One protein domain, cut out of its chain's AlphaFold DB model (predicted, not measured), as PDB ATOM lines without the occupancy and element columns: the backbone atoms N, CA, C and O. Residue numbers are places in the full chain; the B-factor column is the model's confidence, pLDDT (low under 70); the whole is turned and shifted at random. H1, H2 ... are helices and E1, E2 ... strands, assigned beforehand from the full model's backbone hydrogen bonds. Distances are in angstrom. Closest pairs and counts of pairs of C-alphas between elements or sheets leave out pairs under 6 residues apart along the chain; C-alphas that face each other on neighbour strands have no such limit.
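This is residues 35 to 173 of the 174 residues of an uncharacterized protein of Candidatus Terrybacteria bacterium RIFCSPHIGHO2_01_FULL_48_17 (UniProt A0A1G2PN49). Picture one strongly twisted wall of eight strands, with H2, H3 and H4 over one face in two layers, no named helix on the other face, and the short H1 at the wall's level. The first four strands fold back and forth as hairpins, the later ones run parallel, and residues 151 to 167 loop away between E7 and E8. The printed part has 139 residues, with four named helices and eight named strands in the order E1 E2 E3 E4 H1 H2 E5 H3 E6 H4 E7 E8. The sheet's order is E1 E2 E3 E4 E5 E6 E8 E7, mixed, and the class is mixed, helices and strands. The whole is compact, with a radius of gyration of the C-alphas of 14.9 A and spans of 45 by 37 by 26 A.

Start at edge strand E1, residues 35 to 38, and go on to E2, residues 41 to 51, E3, residues 54 to 62, and E4, residues 67 to 71. They form a meander, each strand the antiparallel neighbour of the one before. Look for N 36 and O 43 at 2.8 A between E1 and E2, N 44 and O 60 at 2.8 A between E2 and E3, and N 61 and O 68 at 2.8 A between E3 and E4. E2 bends by 67 degrees at residue 48, and E3 bends by 52 degrees at residue 58. Next comes H1, residues 73 to 77, at the sheet's level with a height of 3.4 A. H2, residues 81 to 87, has a height over the sheet of 9.1 A and lies over E3 and, only just, with 3 of its 7 C-alphas, over E2. E5, residues 92 to 96, is parallel to E4, with N 94 and O 69 at 2.8 A; E4, H1, H2 and E5 form a strand-helix-strand unit, two parallel neighbours with helices between, its crossover right-handed. H3, residues 106 to 121, is the hub and lies over E5, on the same face as H2, along the strands at 4 degrees on the local plane. It touches H1, the closest C-alphas being those of Arg 77 and Ala 110, 4.4 A apart. It only just touches H2, with 3 pairs of C-alphas within 8 A, the closest Ile 84 and Ala 117 at 6.8 A. E6, residues 125 to 129, is parallel to E5, with N 127 and O 93 at 2.8 A; E5, H3 and E6 are a second right-handed unit. H4, residues 132 to 141, lies over E6 and only just touches H3, with 3 pairs within 8 A, the closest C-alphas those of Val 111 and Ala 138 at 7.1 A. Edge strand E7, residues 148 to 150, and E8, residues 168 to 172, are parallel, with N 171 and O 148 at 2.8 A. E8 is also parallel to E6, with N 126 and O 168 at 2.8 A; E6, H4 and E7 are a split unit, with E8 between the two strands, its crossover right-handed. In H1, H2, H3 and H4 every O i to N i+4 pair is within hydrogen-bond range.

Find C-alpha 35 at (11.564, -34.853, -0.699), where E1 begins. From C-alpha 41, E2 runs 27.2 A to C-alpha 51, and E3 runs 23.6 A from C-alpha 54 to C-alpha 62. H3 begins at C-alpha 106, (-6.824, -10.501, 4.530), and runs 22.8 A to C-alpha 121. H4 runs 14.3 A from C-alpha 132 to C-alpha 141. E8 ends at C-alpha 172, (-16.623, -33.411, 7.482).

The two C-alphas farthest apart, those of Lys 103 and Ala 159, are 45.3 A apart. The printed part has no cut. The link from E7 to E8, 17 residues, is long. The mean pLDDT of the printed part is 83.9; residues 99 to 108 and 154 to 165 are under 70.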
ATOM      1  N   GLU A  35      12.233 -33.573  -0.505       94.00
ATOM      2  CA  GLU A  35      11.564 -34.853  -0.699       94.00
ATOM      3  C   GLU A  35      12.043 -35.832   0.372       94.00
ATOM      4  O   GLU A  35      13.222 -35.856   0.732       94.00
ATOM      5  N   TYR A  36      11.107 -36.603   0.906       92.31
ATOM      6  CA  TYR A  36      11.317 -37.554   1.985       92.31
ATOM      7  C   TYR A  36      10.647 -38.870   1.615       92.31
ATOM      8  O   TYR A  36       9.565 -38.875   1.030       92.31
ATOM      9  N   ASP A  37      11.257 -39.979   2.019       90.25
ATOM     10  CA  ASP A  37      10.660 -41.305   1.913       90.25
ATOM     11  C   ASP A  37      10.463 -41.872   3.321       90.25
ATOM     12  O   ASP A  37      11.415 -42.019   4.097       90.25
ATOM     13  N   CYS A  38       9.206 -42.108   3.686       85.19
ATOM     14  CA  CYS A  38       8.811 -42.531   5.020       85.19
ATOM     15  C   CYS A  38       7.784 -43.659   4.929       85.19
ATOM     16  O   CYS A  38       6.617 -43.431   4.620       85.19
ATOM     17  N   ALA A  39       8.215 -44.879   5.266       83.88
ATOM     18  CA  ALA A  39       7.356 -46.064   5.360       83.88
ATOM     19  C   ALA A  39       6.523 -46.350   4.092       83.88
ATOM     20  O   ALA A  39       5.358 -46.732   4.188       83.88
ATOM     21  N   GLY A  40       7.123 -46.167   2.913       83.75
ATOM     22  CA  GLY A  40       6.455 -46.383   1.625       83.75
ATOM     23  C   GLY A  40       5.654 -45.181   1.124       83.75
ATOM     24  O   GLY A  40       5.093 -45.252   0.035       83.75
ATOM     25  N   PHE A  41       5.633 -44.077   1.877       88.00
ATOM     26  CA  PHE A  41       5.104 -42.801   1.415       88.00
ATOM     27  C   PHE A  41       6.231 -41.870   0.981       88.00
ATOM     28  O   PHE A  41       7.177 -41.612   1.728       88.00
ATOM     29  N   ARG A  42       6.064 -41.281  -0.198       93.69
ATOM     30  CA  ARG A  42       6.851 -40.159  -0.696       93.69
ATOM     31  C   ARG A  42       6.202 -38.861  -0.237       93.69
ATOM     32  O   ARG A  42       5.052 -38.582  -0.577       93.69
ATOM     33  N   ILE A  43       6.934 -38.065   0.533       94.50
ATOM     34  CA  ILE A  43       6.488 -36.768   1.037       94.50
ATOM     35  C   ILE A  43       7.302 -35.668   0.365       94.50
ATOM     36  O   ILE A  43       8.526 -35.649   0.459       94.50
ATOM     37  N   LYS A  44       6.626 -34.715  -0.265       95.75
ATOM     38  CA  LYS A  44       7.217 -33.523  -0.866       95.75
ATOM     39  C   LYS A  44       6.784 -32.288  -0.086       95.75
ATOM     40  O   LYS A  44       5.605 -31.944  -0.049       95.75
ATOM     41  N   ALA A  45       7.746 -31.609   0.525       95.44
ATOM     42  CA  ALA A  45       7.558 -30.325   1.182       95.44
ATOM     43  C   ALA A  45       7.971 -29.199   0.224       95.44
ATOM     44  O   ALA A  45       9.157 -28.900   0.066       95.44
ATOM     45  N   VAL A  46       6.983 -28.593  -0.439       95.94
ATOM     46  CA  VAL A  46       7.184 -27.502  -1.401       95.94
ATOM     47  C   VAL A  46       7.362 -26.189  -0.634       95.94
ATOM     48  O   VAL A  46       6.412 -25.756   0.024       95.94
ATOM     49  N   PRO A  47       8.535 -25.530  -0.709       94.94
ATOM     50  CA  PRO A  47       8.769 -24.276  -0.003       94.94
ATOM     51  C   PRO A  47       7.926 -23.159  -0.609       94.94
ATOM     52  O   PRO A  47       8.030 -22.903  -1.804       94.94
ATOM     53  N   VAL A  48       7.137 -22.463   0.214       93.62
ATOM     54  CA  VAL A  48       6.312 -21.336  -0.256       93.62
ATOM     55  C   VAL A  48       6.860 -20.000   0.232       93.62
ATOM     56  O   VAL A  48       7.022 -19.065  -0.550       93.62
ATOM     57  N   PHE A  49       7.192 -19.881   1.518       91.31
ATOM     58  CA  PHE A  49       7.864 -18.690   2.048       91.31
ATOM     59  C   PHE A  49       8.567 -18.983   3.376       91.31
ATOM     60  O   PHE A  49       8.297 -19.988   4.031       91.31
ATOM     61  N   LYS A  50       9.469 -18.086   3.793       89.38
ATOM     62  CA  LYS A  50      10.103 -18.138   5.115       89.38
ATOM     63  C   LYS A  50       9.435 -17.185   6.094       89.38
ATOM     64  O   LYS A  50       9.213 -16.016   5.772       89.38
ATOM     65  N   LYS A  51       9.223 -17.644   7.325       82.88
ATOM     66  CA  LYS A  51       8.758 -16.834   8.453       82.88
ATOM     67  C   LYS A  51       9.604 -17.151   9.677       82.88
ATOM     68  O   LYS A  51       9.741 -18.302  10.051       82.88
ATOM     69  N   ALA A  52      10.192 -16.121  10.285       85.31
ATOM     70  CA  ALA A  52      11.030 -16.264  11.481       85.31
ATOM     71  C   ALA A  52      12.177 -17.300  11.358       85.31
ATOM     72  O   ALA A  52      12.593 -17.881  12.350       85.31
ATOM     73  N   GLY A  53      12.714 -17.502  10.148       83.06
ATOM     74  CA  GLY A  53      13.798 -18.460   9.890       83.06
ATOM     75  C   GLY A  53      13.329 -19.862   9.489       83.06
ATOM     76  O   GLY A  53      14.135 -20.620   8.954       83.06
ATOM     77  N   GLU A  54      12.042 -20.164   9.641       84.56
ATOM     78  CA  GLU A  54      11.440 -21.450   9.287       84.56
ATOM     79  C   GLU A  54      10.716 -21.368   7.940       84.56
ATOM     80  O   GLU A  54      10.196 -20.315   7.553       84.56
ATOM     81  N   TRP A  55      10.724 -22.473   7.196       87.44
ATOM     82  CA  TRP A  55       9.992 -22.589   5.938       87.44
ATOM     83  C   TRP A  55       8.556 -23.026   6.189       87.44
ATOM     84  O   TRP A  55       8.306 -24.013   6.874       87.44
ATOM     85  N   GLU A  56       7.627 -22.325   5.556       90.69
ATOM     86  CA  GLU A  56       6.227 -22.713   5.457       90.69
ATOM     87  C   GLU A  56       6.035 -23.427   4.119       90.69
ATOM     88  O   GLU A  56       6.314 -22.860   3.054       90.69
ATOM     89  N   ASN A  57       5.599 -24.685   4.189       92.62
ATOM     90  CA  ASN A  57       5.567 -25.594   3.049       92.62
ATOM     91  C   ASN A  57       4.137 -26.024   2.718       92.62
ATOM     92  O   ASN A  57       3.340 -26.280   3.621       92.62
ATOM     93  N   ALA A  58       3.836 -26.185   1.430       94.19
ATOM     94  CA  ALA A  58       2.756 -27.081   1.026       94.19
ATOM     95  C   ALA A  58       3.272 -28.521   1.135       94.19
ATOM     96  O   ALA A  58       4.397 -28.804   0.716       94.19
ATOM     97  N   LEU A  59       2.482 -29.417   1.725       95.44
ATOM     98  CA  LEU A  59       2.879 -30.812   1.910       95.44
ATOM     99  C   LEU A  59       2.096 -31.688   0.945       95.44
ATOM    100  O   LEU A  59       0.870 -31.707   1.001       95.44
ATOM    101  N   VAL A  60       2.799 -32.435   0.104       96.12
ATOM    102  CA  VAL A  60       2.217 -33.492  -0.721       96.12
ATOM    103  C   VAL A  60       2.695 -34.824  -0.171       96.12
ATOM    104  O   VAL A  60       3.893 -35.051  -0.061       96.12
ATOM    105  N   VAL A  61       1.767 -35.696   0.195       94.25
ATOM    106  CA  VAL A  61       2.041 -37.067   0.628       94.25
ATOM    107  C   VAL A  61       1.498 -37.989  -0.444       94.25
ATOM    108  O   VAL A  61       0.353 -37.837  -0.853       94.25
ATOM    109  N   SER A  62       2.305 -38.924  -0.916       93.56
ATOM    110  CA  SER A  62       1.931 -39.828  -1.998       93.56
ATOM    111  C   SER A  62       2.442 -41.233  -1.750       93.56
ATOM    112  O   SER A  62       3.470 -41.421  -1.104       93.56
ATOM    113  N   ASP A  63       1.729 -42.211  -2.279       90.00
ATOM    114  CA  ASP A  63       2.208 -43.568  -2.491       90.00
ATOM    115  C   ASP A  63       2.170 -43.879  -3.998       90.00
ATOM    116  O   ASP A  63       2.134 -42.973  -4.837       90.00
ATOM    117  N   ASP A  64       2.245 -45.154  -4.369       86.00
ATOM    118  CA  ASP A  64       2.217 -45.562  -5.776       86.00
ATOM    119  C   ASP A  64       0.829 -45.435  -6.415       86.00
ATOM    120  O   ASP A  64       0.711 -45.398  -7.642       86.00
ATOM    121  N   GLU A  65      -0.225 -45.358  -5.604       85.56
ATOM    122  CA  GLU A  65      -1.599 -45.309  -6.085       85.56
ATOM    123  C   GLU A  65      -2.161 -43.890  -6.044       85.56
ATOM    124  O   GLU A  65      -2.921 -43.534  -6.943       85.56
ATOM    125  N   SER A  66      -1.790 -43.094  -5.039       88.50
ATOM    126  CA  SER A  66      -2.505 -41.901  -4.598       88.50
ATOM    127  C   SER A  66      -1.605 -40.770  -4.110       88.50
ATOM    128  O   SER A  66      -0.472 -40.972  -3.680       88.50
ATOM    129  N   SER A  67      -2.144 -39.554  -4.140       93.56
ATOM    130  CA  SER A  67      -1.478 -38.339  -3.688       93.56
ATOM    131  C   SER A  67      -2.446 -37.385  -2.987       93.56
ATOM    132  O   SER A  67      -3.585 -37.170  -3.408       93.56
ATOM    133  N   VAL A  68      -1.979 -36.806  -1.884       94.62
ATOM    134  CA  VAL A  68      -2.736 -35.919  -1.004       94.62
ATOM    135  C   VAL A  68      -1.934 -34.651  -0.758       94.62
ATOM    136  O   VAL A  68      -0.839 -34.708  -0.204       94.62
ATOM    137  N   CYS A  69      -2.489 -33.494  -1.108       96.25
ATOM    138  CA  CYS A  69      -1.935 -32.195  -0.738       96.25
ATOM    139  C   CYS A  69      -2.622 -31.653   0.515       96.25
ATOM    140  O   CYS A  69      -3.842 -31.489   0.537       96.25
ATOM    141  N   LEU A  70      -1.837 -31.281   1.524       94.44
ATOM    142  CA  LEU A  70      -2.277 -30.461   2.644       94.44
ATOM    143  C   LEU A  70      -1.856 -29.009   2.418       94.44
ATOM    144  O   LEU A  70      -0.667 -28.685   2.368       94.44
ATOM    145  N   LEU A  71      -2.850 -28.128   2.369       92.81
ATOM    146  CA  LEU A  71      -2.654 -26.697   2.230       92.81
ATOM    147  C   LEU A  71      -3.121 -25.969   3.495       92.81
ATOM    148  O   LEU A  71      -4.270 -26.098   3.919       92.81
ATOM    149  N   SER A  72      -2.228 -25.189   4.107       90.25
ATOM    150  CA  SER A  72      -2.561 -24.339   5.254       90.25
ATOM    151  C   SER A  72      -3.053 -22.955   4.794       90.25
ATOM    152  O   SER A  72      -2.737 -22.532   3.677       90.25
ATOM    153  N   PRO A  73      -3.768 -22.187   5.641       87.12
ATOM    154  CA  PRO A  73      -4.231 -20.847   5.272       87.12
ATOM    155  C   PRO A  73      -3.071 -19.907   4.924       87.12
ATOM    156  O   PRO A  73      -3.170 -19.083   4.014       87.12
ATOM    157  N   THR A  74      -1.961 -20.028   5.657       87.69
ATOM    158  CA  THR A  74      -0.796 -19.157   5.489       87.69
ATOM    159  C   THR A  74      -0.042 -19.470   4.201       87.69
ATOM    160  O   THR A  74       0.379 -18.552   3.494       87.69
ATOM    161  N   VAL A  75       0.085 -20.761   3.883       90.50
ATOM    162  CA  VAL A  75       0.686 -21.244   2.638       90.50
ATOM    163  C   VAL A  75      -0.177 -20.816   1.452       90.50
ATOM    164  O   VAL A  75       0.341 -20.169   0.549       90.50
ATOM    165  N   ALA A  76      -1.494 -21.048   1.503       90.38
ATOM    166  CA  ALA A  76      -2.434 -20.670   0.444       90.38
ATOM    167  C   ALA A  76      -2.321 -19.191   0.048       90.38
ATOM    168  O   ALA A  76      -2.263 -18.856  -1.129       90.38
ATOM    169  N   ARG A  77      -2.216 -18.295   1.035       88.56
ATOM    170  CA  ARG A  77      -2.108 -16.849   0.796       88.56
ATOM    171  C   ARG A  77      -0.834 -16.432   0.052       88.56
ATOM    172  O   ARG A  77      -0.811 -15.364  -0.552       88.56
ATOM    173  N   SER A  78       0.213 -17.243   0.133       91.25
ATOM    174  CA  SER A  78       1.527 -16.956  -0.451       91.25
ATOM    175  C   SER A  78       1.831 -17.839  -1.665       91.25
ATOM    176  O   SER A  78       2.944 -17.787  -2.194       91.25
ATOM    177  N   LEU A  79       0.862 -18.653  -2.108       92.00
ATOM    178  CA  LEU A  79       0.995 -19.454  -3.316       92.00
ATOM    179  C   LEU A  79       1.164 -18.557  -4.543       92.00
ATOM    180  O   LEU A  79       0.581 -17.478  -4.663       92.00
ATOM    181  N   LYS A  80       1.984 -19.058  -5.453       94.25
ATOM    182  CA  LYS A  80       2.268 -18.507  -6.769       94.25
ATOM    183  C   LYS A  80       2.256 -19.675  -7.745       94.25
ATOM    184  O   LYS A  80       2.412 -20.815  -7.306       94.25
ATOM    185  N   ASP A  81       2.188 -19.377  -9.029       93.69
ATOM    186  CA  ASP A  81       2.159 -20.383 -10.091       93.69
ATOM    187  C   ASP A  81       3.355 -21.351  -9.987       93.69
ATOM    188  O   ASP A  81       3.164 -22.559  -9.991       93.69
ATOM    189  N   GLU A  82       4.562 -20.844  -9.692       94.69
ATOM    190  CA  GLU A  82       5.762 -21.680  -9.473       94.69
ATOM    191  C   GLU A  82       5.601 -22.715  -8.342       94.69
ATOM    192  O   GLU A  82       6.172 -23.804  -8.393       94.69
ATOM    193  N   HIS A  83       4.817 -22.391  -7.310       95.75
ATOM    194  CA  HIS A  83       4.529 -23.308  -6.210       95.75
ATOM    195  C   HIS A  83       3.456 -24.325  -6.603       95.75
ATOM    196  O   HIS A  83       3.531 -25.472  -6.176       95.75
ATOM    197  N   ILE A  84       2.470 -23.912  -7.400       94.94
ATOM    198  CA  ILE A  84       1.398 -24.777  -7.901       94.94
ATOM    199  C   ILE A  84       1.978 -25.816  -8.864       94.94
ATOM    200  O   ILE A  84       1.751 -27.009  -8.675       94.94
ATOM    201  N   ASP A  85       2.837 -25.387  -9.788       95.12
ATOM    202  CA  ASP A  85       3.590 -26.273 -10.680       95.12
ATOM    203  C   ASP A  85       4.456 -27.263  -9.888       95.12
ATOM    204  O   ASP A  85       4.559 -28.443 -10.230       95.12
ATOM    205  N   ALA A  86       5.069 -26.804  -8.791       95.31
ATOM    206  CA  ALA A  86       5.869 -27.655  -7.920       95.31
ATOM    207  C   ALA A  86       5.025 -28.634  -7.083       95.31
ATOM    208  O   ALA A  86       5.511 -29.729  -6.792       95.31
ATOM    209  N   ILE A  87       3.801 -28.276  -6.687       95.88
ATOM    210  CA  ILE A  87       2.844 -29.204  -6.059       95.88
ATOM    211  C   ILE A  87       2.437 -30.276  -7.075       95.88
ATOM    212  O   ILE A  87       2.459 -31.461  -6.745       95.88
ATOM    213  N   GLY A  88       2.165 -29.867  -8.315       93.50
ATOM    214  CA  GLY A  88       1.731 -30.749  -9.390       93.50
ATOM    215  C   GLY A  88       0.301 -31.254  -9.194       93.50
ATOM    216  O   GLY A  88      -0.474 -30.727  -8.396       93.50
ATOM    217  N   THR A  89      -0.054 -32.291  -9.945       92.19
ATOM    218  CA  THR A  89      -1.363 -32.944  -9.843       92.19
ATOM    219  C   THR A  89      -1.471 -33.726  -8.540       92.19
ATOM    220  O   THR A  89      -0.543 -34.467  -8.203       92.19
ATOM    221  N   VAL A  90      -2.612 -33.629  -7.858       93.94
ATOM    222  CA  VAL A  90      -2.908 -34.455  -6.679       93.94
ATOM    223  C   VAL A  90      -4.308 -35.045  -6.751       93.94
ATOM    224  O   VAL A  90      -5.223 -34.401  -7.253       93.94
ATOM    225  N   ASP A  91      -4.503 -36.249  -6.218       92.56
ATOM    226  CA  ASP A  91      -5.822 -36.893  -6.220       92.56
ATOM    227  C   ASP A  91      -6.746 -36.254  -5.166       92.56
ATOM    228  O   ASP A  91      -7.944 -36.066  -5.394       92.56
ATOM    229  N   ILE A  92      -6.191 -35.879  -4.007       93.38
ATOM    230  CA  ILE A  92      -6.927 -35.258  -2.901       93.38
ATOM    231  C   ILE A  92      -6.252 -33.952  -2.489       93.38
ATOM    232  O   ILE A  92      -5.063 -33.924  -2.181       93.38
ATOM    233  N   MET A  93      -7.026 -32.876  -2.372       95.25
ATOM    234  CA  MET A  93      -6.579 -31.646  -1.723       95.25
ATOM    235  C   MET A  93      -7.362 -31.388  -0.441       95.25
ATOM    236  O   MET A  93      -8.580 -31.206  -0.459       95.25
ATOM    237  N   ILE A  94      -6.639 -31.303   0.672       95.00
ATOM    238  CA  ILE A  94      -7.150 -30.870   1.968       95.00
ATOM    239  C   ILE A  94      -6.720 -29.424   2.179       95.00
ATOM    240  O   ILE A  94      -5.532 -29.139   2.335       95.00
ATOM    241  N   TYR A  95      -7.685 -28.508   2.220       93.94
ATOM    242  CA  TYR A  95      -7.412 -27.098   2.473       93.94
ATOM    243  C   TYR A  95      -7.950 -26.678   3.837       93.94
ATOM    244  O   TYR A  95      -9.161 -26.584   4.051       93.94
ATOM    245  N   VAL A  96      -7.031 -26.400   4.762       90.94
ATOM    246  CA  VAL A  96      -7.356 -25.830   6.068       90.94
ATOM    247  C   VAL A  96      -7.554 -24.328   5.905       90.94
ATOM    248  O   VAL A  96      -6.649 -23.606   5.492       90.94
ATOM    249  N   MET A  97      -8.741 -23.847   6.252       87.62
ATOM    250  CA  MET A  97      -9.171 -22.462   6.112       87.62
ATOM    251  C   MET A  97      -9.267 -21.786   7.476       87.62
ATOM    252  O   MET A  97      -9.797 -22.341   8.440       87.62
ATOM    253  N   ALA A  98      -8.770 -20.553   7.556       78.25
ATOM    254  CA  ALA A  98      -8.827 -19.764   8.779       78.25
ATOM    255  C   ALA A  98     -10.266 -19.302   9.091       78.25
ATOM    256  O   ALA A  98     -11.038 -18.969   8.190       78.25
ATOM    257  N   HIS A  99     -10.619 -19.254  10.381       64.50
ATOM    258  CA  HIS A  99     -11.859 -18.637  10.867       64.50
ATOM    259  C   HIS A  99     -11.823 -17.111  10.703       64.50
ATOM    260  O   HIS A  99     -10.776 -16.504  10.901       64.50
ATOM    261  N   LYS A 100     -12.998 -16.493  10.492       54.75
ATOM    262  CA  LYS A 100     -13.215 -15.048  10.684       54.75
ATOM    263  C   LYS A 100     -13.029 -14.688  12.163       54.75
ATOM    264  O   LYS A 100     -13.989 -14.711  12.927       54.75
ATOM    265  N   GLY A 101     -11.808 -14.380  12.585       46.81
ATOM    266  CA  GLY A 101     -11.510 -14.046  13.988       46.81
ATOM    267  C   GLY A 101     -10.421 -12.995  14.176       46.81
ATOM    268  O   GLY A 101     -10.346 -12.369  15.234       46.81
ATOM    269  N   SER A 102      -9.615 -12.724  13.152       41.56
ATOM    270  CA  SER A 102      -8.406 -11.913  13.292       41.56
ATOM    271  C   SER A 102      -8.485 -10.686  12.387       41.56
ATOM    272  O   SER A 102      -8.003 -10.686  11.265       41.56
ATOM    273  N   LYS A 103      -9.133  -9.625  12.888       38.59
ATOM    274  CA  LYS A 103      -9.069  -8.225  12.411       38.59
ATOM    275  C   LYS A 103      -8.435  -8.017  11.013       38.59
ATOM    276  O   LYS A 103      -7.262  -7.662  10.910       38.59
ATOM    277  N   GLY A 104      -9.230  -8.125   9.944       49.00
ATOM    278  CA  GLY A 104      -8.911  -7.513   8.646       49.00
ATOM    279  C   GLY A 104      -9.311  -8.318   7.405       49.00
ATOM    280  O   GLY A 104      -9.376  -9.539   7.420       49.00
ATOM    281  N   ASN A 105      -9.502  -7.609   6.286       51.94
ATOM    282  CA  ASN A 105      -9.877  -8.116   4.951       51.94
ATOM    283  C   ASN A 105      -8.927  -9.171   4.329       51.94
ATOM    284  O   ASN A 105      -9.136  -9.582   3.193       51.94
ATOM    285  N   LYS A 106      -7.880  -9.609   5.038       56.19
ATOM    286  CA  LYS A 106      -6.824 -10.501   4.530       56.19
ATOM    287  C   LYS A 106      -7.175 -11.994   4.614       56.19
ATOM    288  O   LYS A 106      -6.528 -12.800   3.958       56.19
ATOM    289  N   GLU A 107      -8.194 -12.377   5.385       62.12
ATOM    290  CA  GLU A 107      -8.622 -13.786   5.507       62.12
ATOM    291  C   GLU A 107      -9.470 -14.249   4.308       62.12
ATOM    292  O   GLU A 107      -9.337 -15.387   3.866       62.12
ATOM    293  N   GLY A 108     -10.274 -13.358   3.712       67.75
ATOM    294  CA  GLY A 108     -10.991 -13.659   2.466       67.75
ATOM    295  C   GLY A 108     -10.048 -13.880   1.281       67.75
ATOM    296  O   GLY A 108     -10.294 -14.748   0.452       67.75
ATOM    297  N   GLU A 109      -8.932 -13.147   1.246       72.69
ATOM    298  CA  GLU A 109      -7.865 -13.313   0.250       72.69
ATOM    299  C   GLU A 109      -7.234 -14.711   0.329       72.69
ATOM    300  O   GLU A 109      -7.043 -15.345  -0.704       72.69
ATOM    301  N   ALA A 110      -6.973 -15.220   1.539       75.62
ATOM    302  CA  ALA A 110      -6.425 -16.562   1.725       75.62
ATOM    303  C   ALA A 110      -7.376 -17.643   1.192       75.62
ATOM    304  O   ALA A 110      -6.934 -18.505   0.439       75.62
ATOM    305  N   VAL A 111      -8.674 -17.557   1.524       82.44
ATOM    306  CA  VAL A 111      -9.688 -18.506   1.032       82.44
ATOM    307  C   VAL A 111      -9.751 -18.483  -0.491       82.44
ATOM    308  O   VAL A 111      -9.680 -19.536  -1.111       82.44
ATOM    309  N   LEU A 112      -9.832 -17.298  -1.102       84.94
ATOM    310  CA  LEU A 112      -9.891 -17.176  -2.560       84.94
ATOM    311  C   LEU A 112      -8.630 -17.721  -3.236       84.94
ATOM    312  O   LEU A 112      -8.746 -18.427  -4.230       84.94
ATOM    313  N   LYS A 113      -7.444 -17.455  -2.676       85.19
ATOM    314  CA  LYS A 113      -6.178 -17.992  -3.189       85.19
ATOM    315  C   LYS A 113      -6.088 -19.510  -3.068       85.19
ATOM    316  O   LYS A 113      -5.625 -20.168  -3.992       85.19
ATOM    317  N   GLY A 114      -6.568 -20.074  -1.961       88.44
ATOM    318  CA  GLY A 114      -6.679 -21.523  -1.819       88.44
ATOM    319  C   GLY A 114      -7.624 -22.126  -2.858       88.44
ATOM    320  O   GLY A 114      -7.275 -23.116  -3.483       88.44
ATOM    321  N   ILE A 115      -8.779 -21.503  -3.105       91.38
ATOM    322  CA  ILE A 115      -9.734 -21.959  -4.131       91.38
ATOM    323  C   ILE A 115      -9.165 -21.828  -5.549       91.38
ATOM    324  O   ILE A 115      -9.360 -22.726  -6.362       91.38
ATOM    325  N   GLU A 116      -8.428 -20.758  -5.844       92.06
ATOM    326  CA  GLU A 116      -7.702 -20.609  -7.110       92.06
ATOM    327  C   GLU A 116      -6.709 -21.761  -7.316       92.06
ATOM    328  O   GLU A 116      -6.706 -22.373  -8.379       92.06
ATOM    329  N   ALA A 117      -5.943 -22.124  -6.281       92.19
ATOM    330  CA  ALA A 117      -5.047 -23.275  -6.344       92.19
ATOM    331  C   ALA A 117      -5.803 -24.589  -6.594       92.19
ATOM    332  O   ALA A 117      -5.348 -25.401  -7.392       92.19
ATOM    333  N   VAL A 118      -6.980 -24.787  -5.986       93.44
ATOM    334  CA  VAL A 118      -7.807 -25.975  -6.258       93.44
ATOM    335  C   VAL A 118      -8.257 -26.009  -7.723       93.44
ATOM    336  O   VAL A 118      -8.222 -27.068  -8.338       93.44
ATOM    337  N   HIS A 119      -8.641 -24.869  -8.303       92.50
ATOM    338  CA  HIS A 119      -9.013 -24.798  -9.720       92.50
ATOM    339  C   HIS A 119      -7.841 -25.025 -10.675       92.50
ATOM    340  O   HIS A 119      -8.067 -25.528 -11.764       92.50
ATOM    341  N   GLN A 120      -6.619 -24.645 -10.302       92.94
ATOM    342  CA  GLN A 120      -5.442 -24.882 -11.141       92.94
ATOM    343  C   GLN A 120      -4.929 -26.323 -11.034       92.94
ATOM    344  O   GLN A 120      -4.442 -26.874 -12.013       92.94
ATOM    345  N   ILE A 121      -5.022 -26.922  -9.845       94.00
ATOM    346  CA  ILE A 121      -4.527 -28.279  -9.577       94.00
ATOM    347  C   ILE A 121      -5.546 -29.348  -9.989       94.00
ATOM    348  O   ILE A 121      -5.154 -30.472 -10.287       94.00
ATOM    349  N   GLU A 122      -6.835 -28.997 -10.000       92.94
ATOM    350  CA  GLU A 122      -7.955 -29.862 -10.385       92.94
ATOM    351  C   GLU A 122      -7.942 -31.235  -9.680       92.94
ATOM    352  O   GLU A 122      -7.953 -32.278 -10.335       92.94
ATOM    353  N   PRO A 123      -7.929 -31.278  -8.332       92.44
ATOM    354  CA  PRO A 123      -7.929 -32.550  -7.628       92.44
ATOM    355  C   PRO A 123      -9.251 -33.291  -7.840       92.44
ATOM    356  O   PRO A 123     -10.328 -32.688  -7.869       92.44
ATOM    357  N   SER A 124      -9.198 -34.622  -7.888       90.31
ATOM    358  CA  SER A 124     -10.406 -35.455  -7.950       90.31
ATOM    359  C   SER A 124     -11.286 -35.263  -6.711       90.31
ATOM    360  O   SER A 124     -12.517 -35.306  -6.803       90.31
ATOM    361  N   VAL A 125     -10.673 -35.013  -5.550       90.94
ATOM    362  CA  VAL A 125     -11.366 -34.755  -4.284       90.94
ATOM    363  C   VAL A 125     -10.858 -33.476  -3.623       90.94
ATOM    364  O   VAL A 125      -9.674 -33.329  -3.331       90.94
ATOM    365  N   PHE A 126     -11.783 -32.583  -3.277       93.50
ATOM    366  CA  PHE A 126     -11.527 -31.398  -2.466       93.50
ATOM    367  C   PHE A 126     -12.175 -31.514  -1.082       93.50
ATOM    368  O   PHE A 126     -13.381 -31.747  -0.957       93.50
ATOM    369  N   ILE A 127     -11.369 -31.307  -0.042       94.00
ATOM    370  CA  ILE A 127     -11.770 -31.374   1.364       94.00
ATOM    371  C   ILE A 127     -11.503 -30.017   2.034       94.00
ATOM    372  O   ILE A 127     -10.397 -29.766   2.528       94.00
ATOM    373  N   PRO A 128     -12.501 -29.118   2.074       92.69
ATOM    374  CA  PRO A 128     -12.425 -27.893   2.855       92.69
ATOM    375  C   PRO A 128     -12.533 -28.182   4.360       92.69
ATOM    376  O   PRO A 128     -13.509 -28.772   4.823       92.69
ATOM    377  N   VAL A 129     -11.573 -27.694   5.147       90.69
ATOM    378  CA  VAL A 129     -11.563 -27.825   6.613       90.69
ATOM    379  C   VAL A 129     -11.583 -26.442   7.250       90.69
ATOM    380  O   VAL A 129     -10.706 -25.627   6.994       90.69
ATOM    381  N   GLY A 130     -12.561 -26.155   8.106       87.56
ATOM    382  CA  GLY A 130     -12.643 -24.872   8.804       87.56
ATOM    383  C   GLY A 130     -13.998 -24.647   9.464       87.56
ATOM    384  O   GLY A 130     -14.757 -25.587   9.696       87.56
ATOM    385  N   ALA A 131     -14.302 -23.383   9.751       85.81
ATOM    386  CA  ALA A 131     -15.609 -22.955  10.239       85.81
ATOM    387  C   ALA A 131     -16.742 -23.386   9.295       85.81
ATOM    388  O   ALA A 131     -16.561 -23.237   8.082       85.81
ATOM    389  N   PRO A 132     -17.926 -23.790   9.790       86.75
ATOM    390  CA  PRO A 132     -19.065 -24.113   8.928       86.75
ATOM    391  C   PRO A 132     -19.392 -23.013   7.907       86.75
ATOM    392  O   PRO A 132     -19.609 -23.300   6.733       86.75
ATOM    393  N   GLU A 133     -19.355 -21.744   8.313       85.62
ATOM    394  CA  GLU A 133     -19.625 -20.602   7.437       85.62
ATOM    395  C   GLU A 133     -18.531 -20.360   6.387       85.62
ATOM    396  O   GLU A 133     -18.826 -19.906   5.279       85.62
ATOM    397  N   VAL A 134     -17.275 -20.680   6.709       85.69
ATOM    398  CA  VAL A 134     -16.138 -20.553   5.785       85.69
ATOM    399  C   VAL A 134     -16.149 -21.703   4.783       85.69
ATOM    400  O   VAL A 134     -15.994 -21.472   3.585       85.69
ATOM    401  N   VAL A 135     -16.426 -22.923   5.249       88.94
ATOM    402  CA  VAL A 135     -16.611 -24.105   4.401       88.94
ATOM    403  C   VAL A 135     -17.778 -23.904   3.438       88.94
ATOM    404  O   VAL A 135     -17.616 -24.113   2.238       88.94
ATOM    405  N   ALA A 136     -18.923 -23.412   3.915       87.25
ATOM    406  CA  ALA A 136     -20.067 -23.113   3.056       87.25
ATOM    407  C   ALA A 136     -19.733 -22.071   1.973       87.25
ATOM    408  O   ALA A 136     -20.150 -22.209   0.821       87.25
ATOM    409  N   ALA A 137     -18.950 -21.040   2.315       85.56
ATOM    410  CA  ALA A 137     -18.484 -20.059   1.340       85.56
ATOM    411  C   ALA A 137     -17.543 -20.689   0.298       85.56
ATOM    412  O   ALA A 137     -17.735 -20.469  -0.895       85.56
ATOM    413  N   ALA A 138     -16.573 -21.499   0.726       88.38
ATOM    414  CA  ALA A 138     -15.640 -22.203  -0.153       88.38
ATOM    415  C   ALA A 138     -16.357 -23.137  -1.143       88.38
ATOM    416  O   ALA A 138     -16.110 -23.069  -2.344       88.38
ATOM    417  N   VAL A 139     -17.314 -23.934  -0.659       89.69
ATOM    418  CA  VAL A 139     -18.170 -24.818  -1.473       89.69
ATOM    419  C   VAL A 139     -18.941 -24.023  -2.528       89.69
ATOM    420  O   VAL A 139     -19.059 -24.446  -3.678       89.69
ATOM    421  N   LYS A 140     -19.439 -22.835  -2.166       87.69
ATOM    422  CA  LYS A 140     -20.108 -21.945  -3.116       87.69
ATOM    423  C   LYS A 140     -19.140 -21.397  -4.166       87.69
ATOM    424  O   LYS A 140     -19.497 -21.374  -5.341       87.69
ATOM    425  N   PHE A 141     -17.954 -20.942  -3.761       88.00
ATOM    426  CA  PHE A 141     -16.956 -20.393  -4.684       88.00
ATOM    427  C   PHE A 141     -16.453 -21.430  -5.676       88.00
ATOM    428  O   PHE A 141     -16.302 -21.109  -6.849       88.00
ATOM    429  N   ILE A 142     -16.284 -22.671  -5.225       88.75
ATOM    430  CA  ILE A 142     -15.830 -23.760  -6.083       88.75
ATOM    431  C   ILE A 142     -16.930 -24.311  -7.001       88.75
ATOM    432  O   ILE A 142     -16.675 -25.151  -7.859       88.75
ATOM    433  N   GLY A 143     -18.172 -23.840  -6.836       87.25
ATOM    434  CA  GLY A 143     -19.307 -24.243  -7.663       87.25
ATOM    435  C   GLY A 143     -19.829 -25.651  -7.366       87.25
ATOM    436  O   GLY A 143     -20.558 -26.219  -8.186       87.25
ATOM    437  N   ALA A 144     -19.497 -26.219  -6.205       87.25
ATOM    438  CA  ALA A 144     -19.956 -27.543  -5.808       87.25
ATOM    439  C   ALA A 144     -21.468 -27.529  -5.540       87.25
ATOM    440  O   ALA A 144     -21.961 -26.845  -4.642       87.25
ATOM    441  N   LYS A 145     -22.224 -28.290  -6.341       77.62
ATOM    442  CA  LYS A 145     -23.696 -28.322  -6.264       77.62
ATOM    443  C   LYS A 145     -24.221 -29.245  -5.166       77.62
ATOM    444  O   LYS A 145     -25.242 -28.930  -4.572       77.62
ATOM    445  N   ASN A 146     -23.525 -30.353  -4.904       82.12
ATOM    446  CA  ASN A 146     -23.924 -31.389  -3.950       82.12
ATOM    447  C   ASN A 146     -22.686 -31.886  -3.185       82.12
ATOM    448  O   ASN A 146     -22.142 -32.931  -3.547       82.12
ATOM    449  N   PRO A 147     -22.177 -31.134  -2.194       86.75
ATOM    450  CA  PRO A 147     -21.074 -31.624  -1.380       86.75
ATOM    451  C   PRO A 147     -21.499 -32.873  -0.592       86.75
ATOM    452  O   PRO A 147     -22.605 -32.936  -0.054       86.75
ATOM    453  N   GLU A 148     -20.614 -33.861  -0.517       86.50
ATOM    454  CA  GLU A 148     -20.816 -35.073   0.272       86.50
ATOM    455  C   GLU A 148     -20.508 -34.788   1.741       86.50
ATOM    456  O   GLU A 148     -19.393 -34.405   2.090       86.50
ATOM    457  N   GLU A 149     -21.477 -34.998   2.623       85.44
ATOM    458  CA  GLU A 149     -21.272 -34.848   4.062       85.44
ATOM    459  C   GLU A 149     -20.891 -36.195   4.679       85.44
ATOM    460  O   GLU A 149     -21.630 -37.171   4.547       85.44
ATOM    461  N   GLN A 150     -19.753 -36.260   5.372       78.19
ATOM    462  CA  GLN A 150     -19.259 -37.500   5.978       78.19
ATOM    463  C   GLN A 150     -18.756 -37.279   7.411       78.19
ATOM    464  O   GLN A 150     -18.281 -36.203   7.762       78.19
ATOM    465  N   THR A 151     -18.849 -38.301   8.262       71.44
ATOM    466  CA  THR A 151     -18.229 -38.317   9.607       71.44
ATOM    467  C   THR A 151     -16.857 -38.989   9.598       71.44
ATOM    468  O   THR A 151     -16.019 -38.735  10.456       71.44
ATOM    469  N   SER A 152     -16.606 -39.829   8.597       71.44
ATOM    470  CA  SER A 152     -15.316 -40.446   8.308       71.44
ATOM    471  C   SER A 152     -15.177 -40.591   6.802       71.44
ATOM    472  O   SER A 152     -16.140 -41.001   6.161       71.44
ATOM    473  N   PHE A 153     -13.992 -40.331   6.263       71.19
ATOM    474  CA  PHE A 153     -13.708 -40.471   4.843       71.19
ATOM    475  C   PHE A 153     -12.674 -41.575   4.667       71.19
ATOM    476  O   PHE A 153     -11.590 -41.523   5.249       71.19
ATOM    477  N   ARG A 154     -13.019 -42.592   3.881       69.88
ATOM    478  CA  ARG A 154     -12.058 -43.568   3.371       69.88
ATOM    479  C   ARG A 154     -12.032 -43.420   1.870       69.88
ATOM    480  O   ARG A 154     -13.018 -43.734   1.207       69.88
ATOM    481  N   TYR A 155     -10.906 -42.950   1.361       66.31
ATOM    482  CA  TYR A 155     -10.686 -42.879  -0.066       66.31
ATOM    483  C   TYR A 155      -9.874 -44.081  -0.506       66.31
ATOM    484  O   TYR A 155      -8.826 -44.378   0.063       66.31
ATOM    485  N   LYS A 156     -10.392 -44.784  -1.504       64.62
ATOM    486  CA  LYS A 156      -9.628 -45.747  -2.276       64.62
ATOM    487  C   LYS A 156      -9.733 -45.274  -3.708       64.62
ATOM    488  O   LYS A 156     -10.853 -45.164  -4.204       64.62
ATOM    489  N   ILE A 157      -8.600 -44.987  -4.337       60.72
ATOM    490  CA  ILE A 157      -8.597 -44.612  -5.746       60.72
ATOM    491  C   ILE A 157      -9.123 -45.807  -6.528       60.72
ATOM    492  O   ILE A 157      -8.494 -46.860  -6.615       60.72
ATOM    493  N   ALA A 158     -10.335 -45.660  -7.049       58.28
ATOM    494  CA  ALA A 158     -10.825 -46.536  -8.089       58.28
ATOM    495  C   ALA A 158     -10.225 -46.056  -9.413       58.28
ATOM    496  O   ALA A 158     -10.120 -44.852  -9.637       58.28
ATOM    497  N   ALA A 159      -9.884 -46.975 -10.321       54.50
ATOM    498  CA  ALA A 159      -9.411 -46.616 -11.663       54.50
ATOM    499  C   ALA A 159     -10.349 -45.609 -12.368       54.50
ATOM    500  O   ALA A 159      -9.887 -44.717 -13.069       54.50
ATOM    501  N   ASN A 160     -11.653 -45.691 -12.082       53.91
ATOM    502  CA  ASN A 160     -12.684 -44.825 -12.647       53.91
ATOM    503  C   ASN A 160     -12.735 -43.410 -12.040       53.91
ATOM    504  O   ASN A 160     -13.380 -42.542 -12.619       53.91
ATOM    505  N   ASP A 161     -12.113 -43.151 -10.886       55.25
ATOM    506  CA  ASP A 161     -12.124 -41.807 -10.282       55.25
ATOM    507  C   ASP A 161     -11.203 -40.842 -11.041       55.25
ATOM    508  O   ASP A 161     -11.477 -39.648 -11.088       55.25
ATOM    509  N   ARG A 162     -10.172 -41.369 -11.717       57.38
ATOM    510  CA  ARG A 162      -9.332 -40.601 -12.650       57.38
ATOM    511  C   ARG A 162     -10.030 -40.301 -13.980       57.38
ATOM    512  O   ARG A 162      -9.593 -39.418 -14.705       57.38
ATOM    513  N   GLU A 163     -11.098 -41.033 -14.301       53.19
ATOM    514  CA  GLU A 163     -11.895 -40.854 -15.524       53.19
ATOM    515  C   GLU A 163     -13.116 -39.944 -15.311       53.19
ATOM    516  O   GLU A 163     -13.745 -39.505 -16.275       53.19
ATOM    517  N   GLN A 164     -13.478 -39.648 -14.057       54.41
ATOM    518  CA  GLN A 164     -14.557 -38.714 -13.760       54.41
ATOM    519  C   GLN A 164     -14.045 -37.278 -13.862       54.41
ATOM    520  O   GLN A 164     -13.371 -36.774 -12.974       54.41
ATOM    521  N   ASP A 165     -14.464 -36.599 -14.929       59.56
ATOM    522  CA  ASP A 165     -14.168 -35.199 -15.279       59.56
ATOM    523  C   ASP A 165     -14.797 -34.164 -14.308       59.56
ATOM    524  O   ASP A 165     -15.166 -33.048 -14.675       59.56
ATOM    525  N   ARG A 166     -15.067 -34.566 -13.058       74.81
ATOM    526  CA  ARG A 166     -15.747 -33.757 -12.044       74.81
ATOM    527  C   ARG A 166     -15.149 -33.979 -10.664       74.81
ATOM    528  O   ARG A 166     -15.327 -35.035 -10.065       74.81
ATOM    529  N   MET A 167     -14.566 -32.915 -10.123       87.75
ATOM    530  CA  MET A 167     -14.118 -32.848  -8.735       87.75
ATOM    531  C   MET A 167     -15.273 -33.095  -7.753       87.75
ATOM    532  O   MET A 167     -16.328 -32.450  -7.811       87.75
ATOM    533  N   ARG A 168     -15.042 -33.995  -6.797       89.81
ATOM    534  CA  ARG A 168     -15.926 -34.261  -5.658       89.81
ATOM    535  C   ARG A 168     -15.554 -33.345  -4.500       89.81
ATOM    536  O   ARG A 168     -14.382 -33.164  -4.194       89.81
ATOM    537  N   THR A 169     -16.545 -32.775  -3.822       87.62
ATOM    538  CA  THR A 169     -16.319 -31.969  -2.611       87.62
ATOM    539  C   THR A 169     -16.852 -32.713  -1.398       87.62
ATOM    540  O   THR A 169     -18.036 -33.039  -1.366       87.62
ATOM    541  N   VAL A 170     -15.995 -32.958  -0.407       87.94
ATOM    542  CA  VAL A 170     -16.338 -33.701   0.815       87.94
ATOM    543  C   VAL A 170     -16.224 -32.785   2.027       87.94
ATOM    544  O   VAL A 170     -15.193 -32.156   2.248       87.94
ATOM    545  N   ILE A 171     -17.281 -32.720   2.834       87.56
ATOM    546  CA  ILE A 171     -17.351 -31.916   4.055       87.56
ATOM    547  C   ILE A 171     -17.447 -32.851   5.256       87.56
ATOM    548  O   ILE A 171     -18.350 -33.684   5.340       87.56
ATOM    549  N   PHE A 172     -16.551 -32.673   6.227       82.19
ATOM    550  CA  PHE A 172     -16.623 -33.411   7.482       82.19
ATOM    551  C   PHE A 172     -17.616 -32.780   8.462       82.19
ATOM    552  O   PHE A 172     -17.516 -31.593   8.779       82.19
ATOM    553  N   LYS A 173     -18.543 -33.587   8.986       72.44
ATOM    554  CA  LYS A 173     -19.394 -33.219  10.126       72.44
ATOM    555  C   LYS A 173     -18.736 -33.642  11.436       72.44
ATOM    556  O   LYS A 173     -18.239 -34.761  11.541       72.44
TER     557      LYS A 173